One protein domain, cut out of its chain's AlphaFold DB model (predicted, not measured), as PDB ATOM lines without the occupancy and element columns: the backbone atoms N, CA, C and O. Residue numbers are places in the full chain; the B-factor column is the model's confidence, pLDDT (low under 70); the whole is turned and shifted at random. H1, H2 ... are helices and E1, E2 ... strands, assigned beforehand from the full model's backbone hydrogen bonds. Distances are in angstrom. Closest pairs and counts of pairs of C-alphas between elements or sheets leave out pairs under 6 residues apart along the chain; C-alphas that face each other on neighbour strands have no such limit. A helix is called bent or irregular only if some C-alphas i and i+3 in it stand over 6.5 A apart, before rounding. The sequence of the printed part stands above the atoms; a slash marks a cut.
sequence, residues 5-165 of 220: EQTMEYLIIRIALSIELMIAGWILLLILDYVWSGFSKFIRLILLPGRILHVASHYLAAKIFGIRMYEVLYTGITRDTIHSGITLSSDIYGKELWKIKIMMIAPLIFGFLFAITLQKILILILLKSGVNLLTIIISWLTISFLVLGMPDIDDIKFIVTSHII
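AT A GLANCE: This is residues 5 to 165 of the 220 residues of an uncharacterized protein of Candidatus Bathyarchaeota archaeon (UniProt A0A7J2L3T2). A long bent helix, H6, runs along most of the domain's length, with H7 folded back along its arm H6b and H8 side by side with its arm H6a. H1 and H2 pack on H7, H3 folds back on H2, and H4 packs on both arms of H6 and on H7, while the hairpin of E1 and E2 sticks out with residues 76 to 81. The printed part has 161 residues, in the order H1, H2, H3, H4, E1, E2, H5, H6, H7, H8, mostly helix, with one antiparallel sheet, E1 - E2. It is compact, with a radius of gyration of the C-alphas of 17.6 A and spans of 53 by 35 by 24 A.

HOW THE PARTS SIT: Start at H1, residues 5 to 17, which touches H7, residues 133 to 147, at a steep tilt of 46 degrees; their closest C-alphas are Ala 16 and Ser 139, 5.1 A. Next, H2, residues 19 to 35, touches H7 with residues 22 to 29 alone, closest at C-alphas Trp 26 and Val 147, 4.6 A. H3, residues 37 to 46, forms a helical hairpin with H2, closest at C-alphas Asp 33 and Ser 40, 5.4 A. H4, residues 48 to 64, touches H7, closest at C-alphas Gly 50 and Phe 145, 4.0 A. In the hairpin of E1, residues 69 to 76, and E2, residues 79 to 88, look for N 72 and O 85, 2.9 A, within hydrogen-bond range. H5, residues 90 to 94, has 0 of 1 O i to N i+4 pairs within range but 2 of 2 O i to N i+3 pairs; every O i to N i+4 pair is within range in H1, H2, H3, H4, H6a, H6b, H7 and H8. H6, residues 97 to 129, was assigned as one helix by its hydrogen bonds but is bent, with C-alphas 104 and 107 7.1 A apart. Its arm H6b, residues 107 to 129, forms a helical hairpin with H7 at a shallow tilt of 19 degrees, closest at C-alphas Gly 111 and Leu 146, 4.9 A. Its arm H6a, residues 97 to 104, touches H8, residues 153 to 165, at a shallow tilt of 7 degrees, opposite ways, closest at C-alphas Met 104 and Asp 155, 5.7 A.

IN THESE COORDINATES: Find C-alpha 5 at (-82.089, -115.109, -38.305), where H1 begins. H2 spans 24.2 A, H4 24.6 A, H6b 31.6 A and H7 20.9 A, first to last C-alpha. H8 ends at C-alpha 165, at (-37.111, -118.363, -12.968).

THE WHOLE: The C-alphas of Ile 77 and Lys 128 are farthest apart, at 56.5 A. The printed part has no cut, and each link is tight. Look at residues 71 to 88 for pLDDT under 70.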
ATOM      1  N   GLU A   5     -82.578-113.744 -38.491       81.88
ATOM      2  CA  GLU A   5     -82.089-115.109 -38.305       81.88
ATOM      3  C   GLU A   5     -81.070-115.476 -39.385       81.88
ATOM      4  O   GLU A   5     -79.913-115.758 -39.072       81.88
ATOM      5  N   GLN A   6     -81.440-115.309 -40.658       84.06
ATOM      6  CA  GLN A   6     -80.532-115.544 -41.783       84.06
ATOM      7  C   GLN A   6     -79.262-114.694 -41.667       84.06
ATOM      8  O   GLN A   6     -78.152-115.179 -41.878       84.06
ATOM      9  N   THR A   7     -79.399-113.425 -41.274       88.31
ATOM     10  CA  THR A   7     -78.249-112.522 -41.114       88.31
ATOM     11  C   THR A   7     -77.265-113.034 -40.059       88.31
ATOM     12  O   THR A   7     -76.050-112.981 -40.271       88.31
ATOM     13  N   MET A   8     -77.770-113.564 -38.943       88.69
ATOM     14  CA  MET A   8     -76.945-114.132 -37.875       88.69
ATOM     15  C   MET A   8     -76.259-115.433 -38.302       88.69
ATOM     16  O   MET A   8     -75.071-115.612 -38.021       88.69
ATOM     17  N   GLU A   9     -76.954-116.309 -39.028       91.88
ATOM     18  CA  GLU A   9     -76.374-117.545 -39.570       91.88
ATOM     19  C   GLU A   9     -75.206-117.249 -40.516       91.88
ATOM     20  O   GLU A   9     -74.107-117.787 -40.350       91.88
ATOM     21  N   TYR A  10     -75.404-116.327 -41.463       92.31
ATOM     22  CA  TYR A  10     -74.351-115.914 -42.391       92.31
ATOM     23  C   TYR A  10     -73.160-115.280 -41.673       92.31
ATOM     24  O   TYR A  10     -72.017-115.486 -42.088       92.31
ATOM     25  N   LEU A  11     -73.395-114.535 -40.590       93.88
ATOM     26  CA  LEU A  11     -72.325-113.930 -39.803       93.88
ATOM     27  C   LEU A  11     -71.464-114.993 -39.109       93.88
ATOM     28  O   LEU A  11     -70.238-114.934 -39.208       93.88
ATOM     29  N   ILE A  12     -72.082-115.990 -38.471       94.81
ATOM     30  CA  ILE A  12     -71.362-117.094 -37.816       94.81
ATOM     31  C   ILE A  12     -70.528-117.870 -38.844       94.81
ATOM     32  O   ILE A  12     -69.345-118.122 -38.619       94.81
ATOM     33  N   ILE A  13     -71.111-118.188 -40.001       96.56
ATOM     34  CA  ILE A  13     -70.408-118.894 -41.081       96.56
ATOM     35  C   ILE A  13     -69.231-118.059 -41.593       96.56
ATOM     36  O   ILE A  13     -68.130-118.577 -41.777       96.56
ATOM     37  N   ARG A  14     -69.428-116.751 -41.783       96.56
ATOM     38  CA  ARG A  14     -68.373-115.845 -42.246       96.56
ATOM     39  C   ARG A  14     -67.203-115.778 -41.268       96.56
ATOM     40  O   ARG A  14     -66.058-115.784 -41.714       96.56
ATOM     41  N   ILE A  15     -67.477-115.727 -39.964       96.62
ATOM     42  CA  ILE A  15     -66.427-115.754 -38.939       96.62
ATOM     43  C   ILE A  15     -65.686-117.093 -38.996       96.62
ATOM     44  O   ILE A  15     -64.462-117.097 -39.051       96.62
ATOM     45  N   ALA A  16     -66.401-118.219 -39.064       97.12
ATOM     46  CA  ALA A  16     -65.788-119.547 -39.124       97.12
ATOM     47  C   ALA A  16     -64.915-119.768 -40.376       97.12
ATOM     48  O   ALA A  16     -63.977-120.564 -40.346       97.12
ATOM     49  N   LEU A  17     -65.204-119.066 -41.476       97.00
ATOM     50  CA  LEU A  17     -64.426-119.130 -42.713       97.00
ATOM     51  C   LEU A  17     -63.225-118.169 -42.753       97.00
ATOM     52  O   LEU A  17     -62.413-118.298 -43.668       97.00
ATOM     53  N   SER A  18     -63.076-117.246 -41.799       96.75
ATOM     54  CA  SER A  18     -61.940-116.313 -41.735       96.75
ATOM     55  C   SER A  18     -61.111-116.547 -40.479       96.75
ATOM     56  O   SER A  18     -61.520-116.246 -39.357       96.75
ATOM     57  N   ILE A  19     -59.892-117.045 -40.687       94.62
ATOM     58  CA  ILE A  19     -58.917-117.251 -39.611       94.62
ATOM     59  C   ILE A  19     -58.568-115.917 -38.949       94.62
ATOM     60  O   ILE A  19     -58.437-115.852 -37.731       94.62
ATOM     61  N   GLU A  20     -58.484-114.843 -39.728       95.31
ATOM     62  CA  GLU A  20     -58.172-113.497 -39.254       95.31
ATOM     63  C   GLU A  20     -59.224-112.999 -38.259       95.31
ATOM     64  O   GLU A  20     -58.873-112.495 -37.192       95.31
ATOM     65  N   LEU A  21     -60.515-113.187 -38.565       96.19
ATOM     66  CA  LEU A  21     -61.606-112.816 -37.661       96.19
ATOM     67  C   LEU A  21     -61.602-113.659 -36.384       96.19
ATOM     68  O   LEU A  21     -61.853-113.128 -35.303       96.19
ATOM     69  N   MET A  22     -61.289-114.950 -36.480       96.69
ATOM     70  CA  MET A  22     -61.179-115.806 -35.298       96.69
ATOM     71  C   MET A  22     -59.966-115.435 -34.428       96.69
ATOM     72  O   MET A  22     -60.093-115.386 -33.206       96.69
ATOM     73  N   ILE A  23     -58.816-115.091 -35.022       95.88
ATOM     74  CA  ILE A  23     -57.652-114.563 -34.288       95.88
ATOM     75  C   ILE A  23     -58.010-113.238 -33.607       95.88
ATOM     76  O   ILE A  23     -57.691-113.047 -32.434       95.88
ATOM     77  N   ALA A  24     -58.712-112.337 -34.296       96.12
ATOM     78  CA  ALA A  24     -59.201-111.101 -33.690       96.12
ATOM     79  C   ALA A  24     -60.158-111.384 -32.515       96.12
ATOM     80  O   ALA A  24     -60.061-110.736 -31.474       96.12
ATOM     81  N   GLY A  25     -61.026-112.392 -32.649       95.19
ATOM     82  CA  GLY A  25     -61.895-112.875 -31.577       95.19
ATOM     83  C   GLY A  25     -61.119-113.397 -30.367       95.19
ATOM     84  O   GLY A  25     -61.471-113.072 -29.236       95.19
ATOM     85  N   TRP A  26     -60.034-114.143 -30.589       95.88
ATOM     86  CA  TRP A  26     -59.134-114.589 -29.522       95.88
ATOM     87  C   TRP A  26     -58.467-113.409 -28.806       95.88
ATOM     88  O   TRP A  26     -58.540-113.328 -27.582       95.88
ATOM     89  N   ILE A  27     -57.901-112.446 -29.544       95.12
ATOM     90  CA  ILE A  27     -57.295-111.237 -28.952       95.12
ATOM     91  C   ILE A  27     -58.324-110.477 -28.107       95.12
ATOM     92  O   ILE A  27     -58.034-110.073 -26.981       95.12
ATOM     93  N   LEU A  28     -59.540-110.304 -28.628       94.94
ATOM     94  CA  LEU A  28     -60.623-109.639 -27.910       94.94
ATOM     95  C   LEU A  28     -60.985-110.394 -26.628       94.94
ATOM     96  O   LEU A  28     -61.215-109.769 -25.594       94.94
ATOM     97  N   LEU A  29     -60.986-111.727 -26.664       93.62
ATOM     98  CA  LEU A  29     -61.245-112.551 -25.490       93.62
ATOM     99  C   LEU A  29     -60.144-112.413 -24.428       93.62
ATOM    100  O   LEU A  29     -60.476-112.293 -23.251       93.62
ATOM    101  N   LEU A  30     -58.867-112.326 -24.822       92.19
ATOM    102  CA  LEU A  30     -57.768-112.034 -23.889       92.19
ATOM    103  C   LEU A  30     -57.948-110.669 -23.210       92.19
ATOM    104  O   LEU A  30     -57.737-110.533 -22.006       92.19
ATOM    105  N   ILE A  31     -58.371-109.648 -23.960       92.94
ATOM    106  CA  ILE A  31     -58.655-108.324 -23.390       92.94
ATOM    107  C   ILE A  31     -59.846-108.408 -22.425       92.94
ATOM    108  O   ILE A  31     -59.789-107.861 -21.322       92.94
ATOM    109  N   LEU A  32     -60.912-109.118 -22.805       91.50
ATOM    110  CA  LEU A  32     -62.098-109.294 -21.966       91.50
ATOM    111  C   LEU A  32     -61.807-110.053 -20.674       91.50
ATOM    112  O   LEU A  32     -62.370-109.701 -19.644       91.50
ATOM    113  N   ASP A  33     -60.932-111.055 -20.694       87.62
ATOM    114  CA  ASP A  33     -60.517-111.753 -19.474       87.62
ATOM    115  C   ASP A  33     -59.874-110.800 -18.458       87.62
ATOM    116  O   ASP A  33     -60.052-110.978 -17.252       87.62
ATOM    117  N   TYR A  34     -59.171-109.768 -18.933       85.44
ATOM    118  CA  TYR A  34     -58.555-108.755 -18.081       85.44
ATOM    119  C   TYR A  34     -59.543-107.667 -17.630       85.44
ATOM    120  O   TYR A  34     -59.553-107.290 -16.460       85.44
ATOM    121  N   VAL A  35     -60.377-107.159 -18.544       91.38
ATOM    122  CA  VAL A  35     -61.245-105.992 -18.295       91.38
ATOM    123  C   VAL A  35     -62.602-106.382 -17.704       91.38
ATOM    124  O   VAL A  35     -63.132-105.671 -16.852       91.38
ATOM    125  N   TRP A  36     -63.183-107.506 -18.134       90.25
ATOM    126  CA  TRP A  36     -64.521-107.939 -17.731       90.25
ATOM    127  C   TRP A  36     -64.627-109.464 -17.595       90.25
ATOM    128  O   TRP A  36     -65.284-110.158 -18.377       90.25
ATOM    129  N   SER A  37     -64.062-109.981 -16.502       82.44
ATOM    130  CA  SER A  37     -63.997-111.424 -16.234       82.44
ATOM    131  C   SER A  37     -65.359-112.135 -16.194       82.44
ATOM    132  O   SER A  37     -65.436-113.347 -16.369       82.44
ATOM    133  N   GLY A  38     -66.452-111.423 -15.890       88.69
ATOM    134  CA  GLY A  38     -67.803-111.997 -15.887       88.69
ATOM    135  C   GLY A  38     -68.284-112.346 -17.296       88.69
ATOM    136  O   GLY A  38     -68.737-113.463 -17.542       88.69
ATOM    137  N   PHE A  39     -68.127-111.411 -18.235       89.75
ATOM    138  CA  PHE A  39     -68.530-111.617 -19.621       89.75
ATOM    139  C   PHE A  39     -67.625-112.629 -20.334       89.75
ATOM    140  O   PHE A  39     -68.115-113.469 -21.088       89.75
ATOM    141  N   SER A  40     -66.326-112.644 -20.026       90.31
ATOM    142  CA  SER A  40     -65.420-113.647 -20.594       90.31
ATOM    143  C   SER A  40     -65.778-115.075 -20.158       90.31
ATOM    144  O   SER A  40     -65.785-115.987 -20.985       90.31
ATOM    145  N   LYS A  41     -66.186-115.281 -18.896       89.56
ATOM    146  CA  LYS A  41     -66.714-116.571 -18.408       89.56
ATOM    147  C   LYS A  41     -67.986-116.993 -19.139       89.56
ATOM    148  O   LYS A  41     -68.133-118.170 -19.460       89.56
ATOM    149  N   PHE A  42     -68.880-116.050 -19.434       93.06
ATOM    150  CA  PHE A  42     -70.085-116.324 -20.216       93.06
ATOM    151  C   PHE A  42     -69.750-116.766 -21.649       93.06
ATOM    152  O   PHE A  42     -70.259-117.786 -22.110       93.06
ATOM    153  N   ILE A  43     -68.823-116.080 -22.328       92.88
ATOM    154  CA  ILE A  43     -68.352-116.504 -23.657       92.88
ATOM    155  C   ILE A  43     -67.690-117.886 -23.587       92.88
ATOM    156  O   ILE A  43     -67.946-118.734 -24.440       92.88
ATOM    157  N   ARG A  44     -66.884-118.149 -22.548       91.81
ATOM    158  CA  ARG A  44     -66.260-119.462 -22.307       91.81
ATOM    159  C   ARG A  44     -67.282-120.584 -22.141       91.81
ATOM    160  O   ARG A  44     -67.007-121.700 -22.569       91.81
ATOM    161  N   LEU A  45     -68.454-120.296 -21.576       93.69
ATOM    162  CA  LEU A  45     -69.556-121.254 -21.488       93.69
ATOM    163  C   LEU A  45     -70.189-121.521 -22.863       93.69
ATOM    164  O   LEU A  45     -70.433-122.674 -23.207       93.69
ATOM    165  N   ILE A  46     -70.413-120.480 -23.671       95.31
ATOM    166  CA  ILE A  46     -70.978-120.623 -25.025       95.31
ATOM    167  C   ILE A  46     -70.030-121.392 -25.947       95.31
ATOM    168  O   ILE A  46     -70.463-122.198 -26.763       95.31
ATOM    169  N   LEU A  47     -68.729-121.141 -25.833       95.56
ATOM    170  CA  LEU A  47     -67.690-121.746 -26.662       95.56
ATOM    171  C   LEU A  47     -66.954-122.873 -25.912       95.56
ATOM    172  O   LEU A  47     -65.784-123.143 -26.188       95.56
ATOM    173  N   LEU A  48     -67.637-123.561 -24.991       94.94
ATOM    174  CA  LEU A  48     -67.068-124.596 -24.121       94.94
ATOM    175  C   LEU A  48     -66.207-125.662 -24.833       94.94
ATOM    176  O   LEU A  48     -65.152-125.997 -24.284       94.94
ATOM    177  N   PRO A  49     -66.569-126.189 -26.023       96.31
ATOM    178  CA  PRO A  49     -65.777-127.230 -26.686       96.31
ATOM    179  C   PRO A  49     -64.303-126.849 -26.894       96.31
ATOM    180  O   PRO A  49     -63.408-127.666 -26.683       96.31
ATOM    181  N   GLY A  50     -64.030-125.592 -27.237       95.00
ATOM    182  CA  GLY A  50     -62.683-125.054 -27.388       95.00
ATOM    183  C   GLY A  50     -61.902-125.037 -26.087       95.00
ATOM    184  O   GLY A  50     -60.726-125.391 -26.075       95.00
ATOM    185  N   ARG A  51     -62.560-124.727 -24.963       92.56
ATOM    186  CA  ARG A  51     -61.908-124.790 -23.650       92.56
ATOM    187  C   ARG A  51     -61.550-126.227 -23.266       92.56
ATOM    188  O   ARG A  51     -60.503-126.444 -22.662       92.56
ATOM    189  N   ILE A  52     -62.378-127.201 -23.640       93.75
ATOM    190  CA  ILE A  52     -62.067-128.625 -23.454       93.75
ATOM    191  C   ILE A  52     -60.841-129.004 -24.293       93.75
ATOM    192  O   ILE A  52     -59.915-129.619 -23.765       93.75
ATOM    193  N   LEU A  53     -60.795-128.589 -25.565       95.06
ATOM    194  CA  LEU A  53     -59.646-128.828 -26.444       95.06
ATOM    195  C   LEU A  53     -58.358-128.211 -25.882       95.06
ATOM    196  O   LEU A  53     -57.320-128.870 -25.864       95.06
ATOM    197  N   HIS A  54     -58.428-126.979 -25.383       94.25
ATOM    198  CA  HIS A  54     -57.310-126.291 -24.744       94.25
ATOM    199  C   HIS A  54     -56.739-127.104 -23.571       94.25
ATOM    200  O   HIS A  54     -55.546-127.403 -23.531       94.25
ATOM    201  N   VAL A  55     -57.601-127.538 -22.647       90.81
ATOM    202  CA  VAL A  55     -57.186-128.337 -21.484       90.81
ATOM    203  C   VAL A  55     -56.636-129.702 -21.908       90.81
ATOM    204  O   VAL A  55     -55.599-130.138 -21.405       90.81
ATOM    205  N   ALA A  56     -57.285-130.364 -22.867       91.56
ATOM    206  CA  ALA A  56     -56.829-131.643 -23.403       91.56
ATOM    207  C   ALA A  56     -55.451-131.532 -24.077       91.56
ATOM    208  O   ALA A  56     -54.636-132.449 -23.966       91.56
ATOM    209  N   SER A  57     -55.168-130.402 -24.727       93.94
ATOM    210  CA  SER A  57     -53.884-130.121 -25.377       93.94
ATOM    211  C   SER A  57     -52.750-130.023 -24.361       93.94
ATOM    212  O   SER A  57     -51.717-130.675 -24.530       93.94
ATOM    213  N   HIS A  58     -52.973-129.287 -23.267       90.75
ATOM    214  CA  HIS A  58     -52.043-129.239 -22.135       90.75
ATOM    215  C   HIS A  58     -51.837-130.622 -21.524       90.75
ATOM    216  O   HIS A  58     -50.699-131.027 -21.299       90.75
ATOM    217  N   TYR A  59     -52.917-131.383 -21.326       89.94
ATOM    218  CA  TYR A  59     -52.839-132.730 -20.760       89.94
ATOM    219  C   TYR A  59     -52.018-133.684 -21.614       89.94
ATOM    220  O   TYR A  59     -51.146-134.400 -21.112       89.94
ATOM    221  N   LEU A  60     -52.265-133.675 -22.919       91.69
ATOM    222  CA  LEU A  60     -51.536-134.503 -23.862       91.69
ATOM    223  C   LEU A  60     -50.052-134.125 -23.890       91.69
ATOM    224  O   LEU A  60     -49.200-135.007 -23.778       91.69
ATOM    225  N   ALA A  61     -49.733-132.832 -23.977       91.19
ATOM    226  CA  ALA A  61     -48.353-132.365 -23.998       91.19
ATOM    227  C   ALA A  61     -47.622-132.664 -22.680       91.19
ATOM    228  O   ALA A  61     -46.500-133.176 -22.700       91.19
ATOM    229  N   ALA A  62     -48.266-132.440 -21.533       88.44
ATOM    230  CA  ALA A  62     -47.714-132.778 -20.226       88.44
ATOM    231  C   ALA A  62     -47.395-134.276 -20.120       88.44
ATOM    232  O   ALA A  62     -46.299-134.647 -19.693       88.44
ATOM    233  N   LYS A  63     -48.303-135.142 -20.591       89.12
ATOM    234  CA  LYS A  63     -48.095-136.596 -20.620       89.12
ATOM    235  C   LYS A  63     -46.916-136.992 -21.512       89.12
ATOM    236  O   LYS A  63     -46.103-137.809 -21.088       89.12
ATOM    237  N   ILE A  64     -46.789-136.398 -22.702       91.56
ATOM    238  CA  ILE A  64     -45.670-136.650 -23.630       91.56
ATOM    239  C   ILE A  64     -44.325-136.266 -22.993       91.56
ATOM    240  O   ILE A  64     -43.347-136.997 -23.129       91.56
ATOM    241  N   PHE A  65     -44.269-135.155 -22.252       87.44
ATOM    242  CA  PHE A  65     -43.037-134.677 -21.610       87.44
ATOM    243  C   PHE A  65     -42.798-135.228 -20.193       87.44
ATOM    244  O   PHE A  65     -41.824-134.844 -19.532       87.44
ATOM    245  N   GLY A  66     -43.659-136.131 -19.711       84.62
ATOM    246  CA  GLY A  66     -43.565-136.701 -18.366       84.62
ATOM    247  C   GLY A  66     -43.665-135.640 -17.266       84.62
ATOM    248  O   GLY A  66     -42.919-135.695 -16.283       84.62
ATOM    249  N   ILE A  67     -44.520-134.635 -17.469       84.44
ATOM    250  CA  ILE A  67     -44.868-133.599 -16.496       84.44
ATOM    251  C   ILE A  67     -46.136-134.061 -15.781       84.44
ATOM    252  O   ILE A  67     -47.159-134.324 -16.413       84.44
ATOM    253  N   ARG A  68     -46.061-134.193 -14.455       81.25
ATOM    254  CA  ARG A  68     -47.218-134.575 -13.639       81.25
ATOM    255  C   ARG A  68     -48.168-133.391 -13.519       81.25
ATOM    256  O   ARG A  68     -47.739-132.277 -13.213       81.25
ATOM    257  N   MET A  69     -49.445-133.660 -13.745       76.69
ATOM    258  CA  MET A  69     -50.520-132.703 -13.537       76.69
ATOM    259  C   MET A  69     -51.396-133.180 -12.391       76.69
ATOM    260  O   MET A  69     -51.671-134.375 -12.280       76.69
ATOM    261  N   TYR A  70     -51.812-132.243 -11.550       74.62
ATOM    262  CA  TYR A  70     -52.663-132.503 -10.401       74.62
ATOM    263  C   TYR A  70     -53.985-131.776 -10.585       74.62
ATOM    264  O   TYR A  70     -54.009-130.599 -10.943       74.62
ATOM    265  N   GLU A  71     -55.079-132.477 -10.326       66.19
ATOM    266  CA  GLU A  71     -56.380-131.851 -10.135       66.19
ATOM    267  C   GLU A  71     -56.394-131.268  -8.726       66.19
ATOM    268  O   GLU A  71     -56.242-131.994  -7.743       66.19
ATOM    269  N   VAL A  72     -56.509-129.947  -8.623       62.91
ATOM    270  CA  VAL A  72     -56.469-129.257  -7.335       62.91
ATOM    271  C   VAL A  72     -57.758-128.486  -7.142       62.91
ATOM    272  O   VAL A  72     -58.207-127.731  -8.007       62.91
ATOM    273  N   LEU A  73     -58.340-128.687  -5.966       50.00
ATOM    274  CA  LEU A  73     -59.330-127.802  -5.383       50.00
ATOM    275  C   LEU A  73     -58.583-126.905  -4.406       50.00
ATOM    276  O   LEU A  73     -58.106-127.385  -3.379       50.00
ATOM    277  N   TYR A  74     -58.443-125.622  -4.728       60.28
ATOM    278  CA  TYR A  74     -57.871-124.658  -3.793       60.28
ATOM    279  C   TYR A  74     -58.914-123.618  -3.403       60.28
ATOM    280  O   TYR A  74     -59.684-123.119  -4.229       60.28
ATOM    281  N   THR A  75     -58.948-123.306  -2.114       48.72
ATOM    282  CA  THR A  75     -59.761-122.230  -1.560       48.72
ATOM    283  C   THR A  75     -58.841-121.037  -1.332       48.72
ATOM    284  O   THR A  75     -57.794-121.142  -0.690       48.72
ATOM    285  N   GLY A  76     -59.165-119.896  -1.935       52.56
ATOM    286  CA  GLY A  76     -58.417-118.672  -1.671       52.56
ATOM    287  C   GLY A  76     -58.762-118.152  -0.278       52.56
ATOM    288  O   GLY A  76     -59.918-117.843  -0.026       52.56
ATOM    289  N   ILE A  77     -57.779-117.988   0.611       58.16
ATOM    290  CA  ILE A  77     -57.997-117.401   1.954       58.16
ATOM    291  C   ILE A  77     -58.550-115.960   1.856       58.16
ATOM    292  O   ILE A  77     -59.208-115.470   2.767       58.16
ATOM    293  N   THR A  78     -58.308-115.276   0.733       55.81
ATOM    294  CA  THR A  78     -58.695-113.879   0.484       55.81
ATOM    295  C   THR A  78     -59.952-113.700  -0.370       55.81
ATOM    296  O   THR A  78     -60.439-112.578  -0.504       55.81
ATOM    297  N   ARG A  79     -60.475-114.765  -0.983       51.31
ATOM    298  CA  ARG A  79     -61.692-114.735  -1.805       51.31
ATOM    299  C   ARG A  79     -62.416-116.059  -1.612       51.31
ATOM    300  O   ARG A  79     -61.859-117.075  -2.025       51.31
ATOM    301  N   ASP A  80     -63.641-116.030  -1.081       49.28
ATOM    302  CA  ASP A  80     -64.555-117.178  -0.911       49.28
ATOM    303  C   ASP A  80     -64.942-117.806  -2.260       49.28
ATOM    304  O   ASP A  80     -66.064-117.729  -2.754       49.28
ATOM    305  N   THR A  81     -63.955-118.380  -2.926       51.06
ATOM    306  CA  THR A  81     -64.026-118.881  -4.286       51.06
ATOM    307  C   THR A  81     -63.233-120.172  -4.321       51.06
ATOM    308  O   THR A  81     -62.003-120.185  -4.230       51.06
ATOM    309  N   ILE A  82     -63.967-121.277  -4.408       48.81
ATOM    310  CA  ILE A  82     -63.403-122.604  -4.619       48.81
ATOM    311  C   ILE A  82     -62.987-122.665  -6.084       48.81
ATOM    312  O   ILE A  82     -63.826-122.572  -6.981       48.81
ATOM    313  N   HIS A  83     -61.689-122.780  -6.325       53.09
ATOM    314  CA  HIS A  83     -61.152-122.956  -7.661       53.09
ATOM    315  C   HIS A  83     -60.860-124.437  -7.866       53.09
ATOM    316  O   HIS A  83     -60.079-125.032  -7.126       53.09
ATOM    317  N   SER A  84     -61.508-125.026  -8.867       40.38
ATOM    318  CA  SER A  84     -61.171-126.346  -9.390       40.38
ATOM    319  C   SER A  84     -60.382-126.147 -10.674       40.38
ATOM    320  O   SER A  84     -60.820-125.419 -11.568       40.38
ATOM    321  N   GLY A  85     -59.200-126.745 -10.754       57.34
ATOM    322  CA  GLY A  85     -58.360-126.622 -11.931       57.34
ATOM    323  C   GLY A  85     -57.257-127.661 -11.977       57.34
ATOM    324  O   GLY A  85     -57.044-128.427 -11.039       57.34
ATOM    325  N   ILE A  86     -56.549-127.669 -13.098       57.69
ATOM    326  CA  ILE A  86     -55.358-128.485 -13.279       57.69
ATOM    327  C   ILE A  86     -54.158-127.608 -12.952       57.69
ATOM    328  O   ILE A  86     -53.976-126.549 -13.552       57.69
ATOM    329  N   THR A  87     -53.340-128.046 -12.003       64.25
ATOM    330  CA  THR A  87     -52.081-127.387 -11.658       64.25
ATOM    331  C   THR A  87     -50.907-128.270 -12.045       64.25
ATOM    332  O   THR A  87     -50.956-129.497 -11.925       64.25
ATOM    333  N   LEU A  88     -49.828-127.637 -12.483       67.94
ATOM    334  CA  LEU A  88     -48.584-128.313 -12.824       67.94
ATOM    335  C   LEU A  88     -47.797-128.629 -11.543       67.94
ATOM    336  O   LEU A  88     -47.778-127.814 -10.621       67.94
ATOM    337  N   SER A  89     -47.146-129.797 -11.486       70.00
ATOM    338  CA  SER A  89     -46.224-130.137 -10.389       70.00
ATOM    339  C   SER A  89     -45.128-129.079 -10.242       70.00
ATOM    340  O   SER A  89     -44.636-128.567 -11.249       70.00
ATOM    341  N   SER A  90     -44.655-128.829  -9.018       70.06
ATOM    342  CA  SER A  90     -43.438-128.039  -8.773       70.06
ATOM    343  C   SER A  90     -42.205-128.623  -9.480       70.06
ATOM    344  O   SER A  90     -41.300-127.876  -9.852       70.06
ATOM    345  N   ASP A  91     -42.209-129.927  -9.783       70.12
ATOM    346  CA  ASP A  91     -41.160-130.602 -10.561       70.12
ATOM    347  C   ASP A  91     -40.991-130.029 -11.976       70.12
ATOM    348  O   ASP A  91     -39.984-130.287 -12.644       70.12
ATOM    349  N   ILE A  92     -41.964-129.254 -12.468       75.38
ATOM    350  CA  ILE A  92     -41.890-128.636 -13.790       75.38
ATOM    351  C   ILE A  92     -40.671-127.722 -13.930       75.38
ATOM    352  O   ILE A  92     -40.066-127.672 -15.002       75.38
ATOM    353  N   TYR A  93     -40.247-127.059 -12.850       71.12
ATOM    354  CA  TYR A  93     -39.072-126.191 -12.870       71.12
ATOM    355  C   TYR A  93     -37.769-126.971 -13.096       71.12
ATOM    356  O   TYR A  93     -36.845-126.420 -13.689       71.12
ATOM    357  N   GLY A  94     -37.725-128.262 -12.748       75.44
ATOM    358  CA  GLY A  94     -36.593-129.151 -13.032       75.44
ATOM    359  C   GLY A  94     -36.557-129.709 -14.462       75.44
ATOM    360  O   GLY A  94     -35.561-130.301 -14.867       75.44
ATOM    361  N   LYS A  95     -37.622-129.545 -15.260       82.19
ATOM    362  CA  LYS A  95     -37.637-129.981 -16.671       82.19
ATOM    363  C   LYS A  95     -36.840-129.023 -17.551       82.19
ATOM    364  O   LYS A  95     -36.499-127.929 -17.137       82.19
ATOM    365  N   GLU A  96     -36.572-129.372 -18.802       83.69
ATOM    366  CA  GLU A  96     -35.934-128.439 -19.741       83.69
ATOM    367  C   GLU A  96     -36.915-127.332 -20.165       83.69
ATOM    368  O   GLU A  96     -38.108-127.578 -20.346       83.69
ATOM    369  N   LEU A  97     -36.432-126.095 -20.326       82.75
ATOM    370  CA  LEU A  97     -37.283-124.937 -20.636       82.75
ATOM    371  C   LEU A  97     -38.064-125.104 -21.949       82.75
ATOM    372  O   LEU A  97     -39.222-124.701 -22.030       82.75
ATOM    373  N   TRP A  98     -37.462-125.721 -22.967       82.75
ATOM    374  CA  TRP A  98     -38.126-125.935 -24.252       82.75
ATOM    375  C   TRP A  98     -39.345-126.863 -24.127       82.75
ATOM    376  O   TRP A  98     -40.363-126.591 -24.756       82.75
ATOM    377  N   LYS A  99     -39.301-127.886 -23.257       86.94
ATOM    378  CA  LYS A  99     -40.445-128.782 -22.989       86.94
ATOM    379  C   LYS A  99     -41.619-128.009 -22.392       86.94
ATOM    380  O   LYS A  99     -42.758-128.198 -22.806       86.94
ATOM    381  N   ILE A 100     -41.325-127.092 -21.467       85.56
ATOM    382  CA  ILE A 100     -42.328-126.206 -20.861       85.56
ATOM    383  C   ILE A 100     -42.943-125.290 -21.922       85.56
ATOM    384  O   ILE A 100     -44.162-125.190 -22.010       85.56
ATOM    385  N   LYS A 101     -42.110-124.659 -22.759       87.31
ATOM    386  CA  LYS A 101     -42.578-123.775 -23.836       87.31
ATOM    387  C   LYS A 101     -43.471-124.517 -24.832       87.31
ATOM    388  O   LYS A 101     -44.528-124.002 -25.174       87.31
ATOM    389  N   ILE A 102     -43.093-125.726 -25.258       88.50
ATOM    390  CA  ILE A 102     -43.926-126.529 -26.167       88.50
ATOM    391  C   ILE A 102     -45.243-126.917 -25.498       88.50
ATOM    392  O   ILE A 102     -46.281-126.807 -26.137       88.50
ATOM    393  N   MET A 103     -45.224-127.327 -24.227       90.44
ATOM    394  CA  MET A 103     -46.452-127.646 -23.496       90.44
ATOM    395  C   MET A 103     -47.404-126.450 -23.445       90.44
ATOM    396  O   MET A 103     -48.573-126.602 -23.769       90.44
ATOM    397  N   MET A 104     -46.887-125.258 -23.140       89.75
ATOM    398  CA  MET A 104     -47.683-124.029 -23.077       89.75
ATOM    399  C   MET A 104     -48.204-123.560 -24.442       89.75
ATOM    400  O   MET A 104     -49.257-122.940 -24.528       89.75
ATOM    401  N   ILE A 105     -47.477-123.855 -25.523       92.88
ATOM    402  CA  ILE A 105     -47.878-123.524 -26.898       92.88
ATOM    403  C   ILE A 105     -48.752-124.635 -27.510       92.88
ATOM    404  O   ILE A 105     -49.404-124.409 -28.526       92.88
ATOM    405  N   ALA A 106     -48.840-125.822 -26.902       93.75
ATOM    406  CA  ALA A 106     -49.614-126.943 -27.433       93.75
ATOM    407  C   ALA A 106     -51.075-126.582 -27.773       93.75
ATOM    408  O   ALA A 106     -51.504-126.946 -28.873       93.75
ATOM    409  N   PRO A 107     -51.824-125.826 -26.940       95.06
ATOM    410  CA  PRO A 107     -53.179-125.394 -27.289       95.06
ATOM    411  C   PRO A 107     -53.249-124.625 -28.617       95.06
ATOM    412  O   PRO A 107     -54.155-124.853 -29.412       95.06
ATOM    413  N   LEU A 108     -52.244-123.794 -28.933       95.31
ATOM    414  CA  LEU A 108     -52.153-123.097 -30.224       95.31
ATOM    415  C   LEU A 108     -52.104-124.092 -31.388       95.31
ATOM    416  O   LEU A 108     -52.857-123.967 -32.351       95.31
ATOM    417  N   ILE A 109     -51.223-125.091 -31.289       95.00
ATOM    418  CA  ILE A 109     -50.990-126.081 -32.347       95.00
ATOM    419  C   ILE A 109     -52.265-126.888 -32.599       95.00
ATOM    420  O   ILE A 109     -52.704-127.015 -33.744       95.00
ATOM    421  N   PHE A 110     -52.880-127.408 -31.537       95.44
ATOM    422  CA  PHE A 110     -54.100-128.202 -31.653       95.44
ATOM    423  C   PHE A 110     -55.303-127.350 -32.070       95.44
ATOM    424  O   PHE A 110     -56.048-127.773 -32.952       95.44
ATOM    425  N   GLY A 111     -55.464-126.143 -31.523       94.69
ATOM    426  CA  GLY A 111     -56.520-125.209 -31.914       94.69
ATOM    427  C   GLY A 111     -56.514-124.939 -33.420       94.69
ATOM    428  O   GLY A 111     -57.534-125.129 -34.081       94.69
ATOM    429  N   PHE A 112     -55.349-124.612 -33.993       95.75
ATOM    430  CA  PHE A 112     -55.202-124.441 -35.443       95.75
ATOM    431  C   PHE A 112     -55.464-125.730 -36.225       95.75
ATOM    432  O   PHE A 112     -56.204-125.705 -37.209       95.75
ATOM    433  N   LEU A 113     -54.880-126.856 -35.804       95.94
ATOM    434  CA  LEU A 113     -55.034-128.138 -36.496       95.94
ATOM    435  C   LEU A 113     -56.511-128.541 -36.615       95.94
ATOM    436  O   LEU A 113     -56.984-128.884 -37.705       95.94
ATOM    437  N   PHE A 114     -57.248-128.484 -35.505       95.88
ATOM    438  CA  PHE A 114     -58.660-128.841 -35.482       95.88
ATOM    439  C   PHE A 114     -59.522-127.811 -36.216       95.88
ATOM    440  O   PHE A 114     -60.391-128.212 -36.991       95.88
ATOM    441  N   ALA A 115     -59.264-126.510 -36.050       95.44
ATOM    442  CA  ALA A 115     -60.020-125.467 -36.740       95.44
ATOM    443  C   ALA A 115     -59.867-125.550 -38.266       95.44
ATOM    444  O   ALA A 115     -60.870-125.539 -38.969       95.44
ATOM    445  N   ILE A 116     -58.648-125.725 -38.793       96.44
ATOM    446  CA  ILE A 116     -58.415-125.881 -40.242       96.44
ATOM    447  C   ILE A 116     -59.133-127.126 -40.775       96.44
ATOM    448  O   ILE A 116     -59.717-127.104 -41.862       96.44
ATOM    449  N   THR A 117     -59.105-128.222 -40.016       97.31
ATOM    450  CA  THR A 117     -59.788-129.465 -40.396       97.31
ATOM    451  C   THR A 117     -61.304-129.262 -40.450       97.31
ATOM    452  O   THR A 117     -61.935-129.615 -41.448       97.31
ATOM    453  N   LEU A 118     -61.889-128.636 -39.426       97.44
ATOM    454  CA  LEU A 118     -63.320-128.330 -39.383       97.44
ATOM    455  C   LEU A 118     -63.736-127.308 -40.442       97.44
ATOM    456  O   LEU A 118     -64.786-127.473 -41.051       97.44
ATOM    457  N   GLN A 119     -62.904-126.312 -40.732       96.88
ATOM    458  CA  GLN A 119     -63.156-125.327 -41.779       96.88
ATOM    459  C   GLN A 119     -63.224-125.988 -43.164       96.88
ATOM    460  O   GLN A 119     -64.104-125.673 -43.964       96.88
ATOM    461  N   LYS A 120     -62.349-126.963 -43.451       97.19
ATOM    462  CA  LYS A 120     -62.437-127.757 -44.690       97.19
ATOM    463  C   LYS A 120     -63.733-128.562 -44.755       97.19
ATOM    464  O   LYS A 120     -64.378-128.595 -45.800       97.19
ATOM    465  N   ILE A 121     -64.134-129.176 -43.641       96.94
ATOM    466  CA  ILE A 121     -65.407-129.901 -43.534       96.94
ATOM    467  C   ILE A 121     -66.590-128.945 -43.764       96.94
ATOM    468  O   ILE A 121     -67.483-129.263 -44.547       96.94
ATOM    469  N   LEU A 122     -66.559-127.748 -43.169       97.00
ATOM    470  CA  LEU A 122     -67.569-126.701 -43.324       97.00
ATOM    471  C   LEU A 122     -67.766-126.309 -44.791       97.00
ATOM    472  O   LEU A 122     -68.900-126.259 -45.264       97.00
ATOM    473  N   ILE A 123     -66.672-126.083 -45.524       96.69
ATOM    474  CA  ILE A 123     -66.712-125.744 -46.954       96.69
ATOM    475  C   ILE A 123     -67.386-126.864 -47.757       96.69
ATOM    476  O   ILE A 123     -68.239-126.589 -48.599       96.69
ATOM    477  N   LEU A 124     -67.056-128.130 -47.480       96.69
ATOM    478  CA  LEU A 124     -67.664-129.273 -48.172       96.69
ATOM    479  C   LEU A 124     -69.177-129.366 -47.924       96.69
ATOM    480  O   LEU A 124     -69.936-129.649 -48.851       96.69
ATOM    481  N   ILE A 125     -69.624-129.117 -46.691       95.56
ATOM    482  CA  ILE A 125     -71.049-129.143 -46.336       95.56
ATOM    483  C   ILE A 125     -71.792-127.986 -47.004       95.56
ATOM    484  O   ILE A 125     -72.854-128.211 -47.582       95.56
ATOM    485  N   LEU A 126     -71.220-126.778 -46.977       94.94
ATOM    486  CA  LEU A 126     -71.790-125.597 -47.629       94.94
ATOM    487  C   LEU A 126     -72.011-125.827 -49.124       94.94
ATOM    488  O   LEU A 126     -73.079-125.508 -49.639       94.94
ATOM    489  N   LEU A 127     -71.033-126.424 -49.809       95.00
ATOM    490  CA  LEU A 127     -71.131-126.712 -51.242       95.00
ATOM    491  C   LEU A 127     -72.200-127.763 -51.563       95.00
ATOM    492  O   LEU A 127     -72.835-127.683 -52.611       95.00
ATOM    493  N   LYS A 128     -72.396-128.753 -50.684       94.56
ATOM    494  CA  LYS A 128     -73.322-129.867 -50.929       94.56
ATOM    495  C   LYS A 128     -74.760-129.564 -50.516       94.56
ATOM    496  O   LYS A 128     -75.689-129.979 -51.203       94.56
ATOM    497  N   SER A 129     -74.934-128.903 -49.378       90.62
ATOM    498  CA  SER A 129     -76.218-128.810 -48.679       90.62
ATOM    499  C   SER A 129     -76.620-127.375 -48.330       90.62
ATOM    500  O   SER A 129     -77.679-127.185 -47.736       90.62
ATOM    501  N   GLY A 130     -75.796-126.379 -48.671       91.00
ATOM    502  CA  GLY A 130     -76.057-124.976 -48.368       91.00
ATOM    503  C   GLY A 130     -76.010-124.646 -46.873       91.00
ATOM    504  O   GLY A 130     -75.325-125.296 -46.074       91.00
ATOM    505  N   VAL A 131     -76.732-123.590 -46.497       92.00
ATOM    506  CA  VAL A 131     -76.901-123.188 -45.097       92.00
ATOM    507  C   VAL A 131     -77.935-124.109 -44.454       92.00
ATOM    508  O   VAL A 131     -79.079-124.177 -44.893       92.00
ATOM    509  N   ASN A 132     -77.509-124.860 -43.443       92.56
ATOM    510  CA  ASN A 132     -78.370-125.725 -42.646       92.56
ATOM    511  C   ASN A 132     -77.847-125.797 -41.203       92.56
ATOM    512  O   ASN A 132     -76.758-125.308 -40.896       92.56
ATOM    513  N   LEU A 133     -78.598-126.461 -40.321       92.81
ATOM    514  CA  LEU A 133     -78.225-126.610 -38.911       92.81
ATOM    515  C   LEU A 133     -76.814-127.195 -38.721       92.81
ATOM    516  O   LEU A 133     -76.068-126.757 -37.848       92.81
ATOM    517  N   LEU A 134     -76.426-128.166 -39.548       94.81
ATOM    518  CA  LEU A 134     -75.119-128.809 -39.450       94.81
ATOM    519  C   LEU A 134     -73.990-127.832 -39.819       94.81
ATOM    520  O   LEU A 134     -72.972-127.791 -39.132       94.81
ATOM    521  N   THR A 135     -74.192-126.987 -40.831       96.19
ATOM    522  CA  THR A 135     -73.293-125.877 -41.182       96.19
ATOM    523  C   THR A 135     -73.099-124.927 -39.996       96.19
ATOM    524  O   THR A 135     -71.967-124.543 -39.698       96.19
ATOM    525  N   ILE A 136     -74.172-124.592 -39.273       96.06
ATOM    526  CA  ILE A 136     -74.113-123.708 -38.098       96.06
ATOM    527  C   ILE A 136     -73.347-124.376 -36.952       96.06
ATOM    528  O   ILE A 136     -72.457-123.756 -36.371       96.06
ATOM    529  N   ILE A 137     -73.620-125.654 -36.666       96.69
ATOM    530  CA  ILE A 137     -72.928-126.419 -35.616       96.69
ATOM    531  C   ILE A 137     -71.426-126.513 -35.906       96.69
ATOM    532  O   ILE A 137     -70.613-126.262 -35.017       96.69
ATOM    533  N   ILE A 138     -71.037-126.837 -37.142       97.69
ATOM    534  CA  ILE A 138     -69.621-126.917 -37.524       97.69
ATOM    535  C   ILE A 138     -68.966-125.534 -37.480       97.69
ATOM    536  O   ILE A 138     -67.823-125.421 -37.037       97.69
ATOM    537  N   SER A 139     -69.677-124.476 -37.876       97.62
ATOM    538  CA  SER A 139     -69.172-123.104 -37.767       97.62
ATOM    539  C   SER A 139     -68.919-122.723 -36.307       97.62
ATOM    540  O   SER A 139     -67.833-122.256 -35.970       97.62
ATOM    541  N   TRP A 140     -69.874-123.005 -35.418       97.56
ATOM    542  CA  TRP A 140     -69.735-122.791 -33.977       97.56
ATOM    543  C   TRP A 140     -68.561-123.581 -33.385       97.56
ATOM    544  O   TRP A 140     -67.752-123.005 -32.657       97.56
ATOM    545  N   LEU A 141     -68.402-124.861 -33.745       97.81
ATOM    546  CA  LEU A 141     -67.264-125.679 -33.307       97.81
ATOM    547  C   LEU A 141     -65.926-125.139 -33.819       97.81
ATOM    548  O   LEU A 141     -64.964-125.089 -33.057       97.81
ATOM    549  N   THR A 142     -65.864-124.697 -35.078       98.06
ATOM    550  CA  THR A 142     -64.650-124.120 -35.680       98.06
ATOM    551  C   THR A 142     -64.217-122.865 -34.925       98.06
ATOM    552  O   THR A 142     -63.064-122.764 -34.506       98.06
ATOM    553  N   ILE A 143     -65.162-121.952 -34.675       97.94
ATOM    554  CA  ILE A 143     -64.923-120.726 -33.900       97.94
ATOM    555  C   ILE A 143     -64.494-121.079 -32.480       97.94
ATOM    556  O   ILE A 143     -63.502-120.554 -31.989       97.94
ATOM    557  N   SER A 144     -65.216-121.987 -31.826       97.62
ATOM    558  CA  SER A 144     -64.922-122.422 -30.464       97.62
ATOM    559  C   SER A 144     -63.497-122.974 -30.348       97.62
ATOM    560  O   SER A 144     -62.736-122.524 -29.492       97.62
ATOM    561  N   PHE A 145     -63.103-123.882 -31.243       97.38
ATOM    562  CA  PHE A 145     -61.787-124.519 -31.234       97.38
ATOM    563  C   PHE A 145     -60.642-123.562 -31.535       97.38
ATOM    564  O   PHE A 145     -59.585-123.718 -30.933       97.38
ATOM    565  N   LEU A 146     -60.821-122.567 -32.407       96.44
ATOM    566  CA  LEU A 146     -59.759-121.586 -32.613       96.44
ATOM    567  C   LEU A 146     -59.726-120.559 -31.475       96.44
ATOM    568  O   LEU A 146     -58.701-120.397 -30.824       96.44
ATOM    569  N   VAL A 147     -60.853-119.901 -31.191       96.19
ATOM    570  CA  VAL A 147     -60.910-118.758 -30.264       96.19
ATOM    571  C   VAL A 147     -60.576-119.166 -28.829       96.19
ATOM    572  O   VAL A 147     -59.845-118.449 -28.154       96.19
ATOM    573  N   LEU A 148     -61.089-120.306 -28.351       94.56
ATOM    574  CA  LEU A 148     -60.826-120.790 -26.987       94.56
ATOM    575  C   LEU A 148     -59.856-121.960 -26.897       94.56
ATOM    576  O   LEU A 148     -59.413-122.266 -25.792       94.56
ATOM    577  N   GLY A 149     -59.529-122.609 -28.015       91.12
ATOM    578  CA  GLY A 149     -58.469-123.617 -28.040       91.12
ATOM    579  C   GLY A 149     -57.071-123.009 -27.961       91.12
ATOM    580  O   GLY A 149     -56.146-123.700 -27.559       91.12
ATOM    581  N   MET A 150     -56.906-121.728 -28.303       93.88
ATOM    582  CA  MET A 150     -55.629-121.011 -28.229       93.88
ATOM    583  C   MET A 150     -55.131-120.785 -26.785       93.88
ATOM    584  O   MET A 150     -55.915-120.902 -25.838       93.88
ATOM    585  N   PRO A 151     -53.832-120.458 -26.598       93.56
ATOM    586  CA  PRO A 151     -53.269-120.151 -25.286       93.56
ATOM    587  C   PRO A 151     -53.962-118.954 -24.636       93.56
ATOM    588  O   PRO A 151     -54.315-117.985 -25.318       93.56
ATOM    589  N   ASP A 152     -54.147-119.018 -23.321       91.81
ATOM    590  CA  ASP A 152     -54.737-117.929 -22.547       91.81
ATOM    591  C   ASP A 152     -53.669-117.030 -21.895       91.81
ATOM    592  O   ASP A 152     -52.459-117.197 -22.085       91.81
ATOM    593  N   ILE A 153     -54.117-116.010 -21.158       88.44
ATOM    594  CA  ILE A 153     -53.211-115.084 -20.466       88.44
ATOM    595  C   ILE A 153     -52.316-115.828 -19.466       88.44
ATOM    596  O   ILE A 153     -51.164-115.432 -19.268       88.44
ATOM    597  N   ASP A 154     -52.829-116.871 -18.819       86.62
ATOM    598  CA  ASP A 154     -52.090-117.586 -17.788       86.62
ATOM    599  C   ASP A 154     -51.007-118.472 -18.414       86.62
ATOM    600  O   ASP A 154     -49.890-118.492 -17.896       86.62
ATOM    601  N   ASP A 155     -51.254-119.062 -19.586       88.38
ATOM    602  CA  ASP A 155     -50.220-119.747 -20.375       88.38
ATOM    603  C   ASP A 155     -49.072-118.804 -20.756       88.38
ATOM    604  O   ASP A 155     -47.892-119.120 -20.575       88.38
ATOM    605  N   ILE A 156     -49.402-117.605 -21.251       88.25
ATOM    606  CA  ILE A 156     -48.409-116.595 -21.647       88.25
ATOM    607  C   ILE A 156     -47.599-116.146 -20.427       88.25
ATOM    608  O   ILE A 156     -46.363-116.116 -20.470       88.25
ATOM    609  N   LYS A 157     -48.275-115.840 -19.312       87.56
ATOM    610  CA  LYS A 157     -47.616-115.499 -18.045       87.56
ATOM    611  C   LYS A 157     -46.709-116.627 -17.578       87.56
ATOM    612  O   LYS A 157     -45.602-116.351 -17.115       87.56
ATOM    613  N   PHE A 158     -47.137-117.879 -17.706       86.62
ATOM    614  CA  PHE A 158     -46.347-119.029 -17.292       86.62
ATOM    615  C   PHE A 158     -45.102-119.217 -18.163       86.62
ATOM    616  O   PHE A 158     -44.020-119.463 -17.627       86.62
ATOM    617  N   ILE A 159     -45.189-119.022 -19.484       86.62
ATOM    618  CA  ILE A 159     -44.016-119.021 -20.380       86.62
ATOM    619  C   ILE A 159     -42.994-117.973 -19.927       86.62
ATOM    620  O   ILE A 159     -41.812-118.289 -19.783       86.62
ATOM    621  N   VAL A 160     -43.441-116.741 -19.676       84.00
ATOM    622  CA  VAL A 160     -42.558-115.644 -19.252       84.00
ATOM    623  C   VAL A 160     -41.960-115.927 -17.872       84.00
ATOM    624  O   VAL A 160     -40.750-115.824 -17.684       84.00
ATOM    625  N   THR A 161     -42.784-116.355 -16.918       83.94
ATOM    626  CA  THR A 161     -42.362-116.608 -15.534       83.94
ATOM    627  C   THR A 161     -41.398-117.790 -15.448       83.94
ATOM    628  O   THR A 161     -40.356-117.693 -14.807       83.94
ATOM    629  N   SER A 162     -41.686-118.892 -16.146       83.12
ATOM    630  CA  SER A 162     -40.795-120.060 -16.199       83.12
ATOM    631  C   SER A 162     -39.459-119.752 -16.876       83.12
ATOM    632  O   SER A 162     -38.436-120.321 -16.498       83.12
ATOM    633  N   HIS A 163     -39.448-118.832 -17.843       83.44
ATOM    634  CA  HIS A 163     -38.222-118.342 -18.453       83.44
ATOM    635  C   HIS A 163     -37.385-117.522 -17.467       83.44
ATOM    636  O   HIS A 163     -36.201-117.802 -17.296       83.44
ATOM    637  N   ILE A 164     -38.021-116.577 -16.774       82.69
ATOM    638  CA  ILE A 164     -37.387-115.721 -15.768       82.69
ATOM    639  C   ILE A 164     -36.810-116.539 -14.604       82.69
ATOM    640  O   ILE A 164     -35.682-116.299 -14.189       82.69
ATOM    641  N   ILE A 165     -37.554-117.526 -14.095       82.00
ATOM    642  CA  ILE A 165     -37.111-118.363 -12.968       82.00
ATOM    643  C   ILE A 165     -35.844-119.154 -13.316       82.00
ATOM    644  O   ILE A 165     -34.987-119.341 -12.456       82.00
TER     645      ILE A 165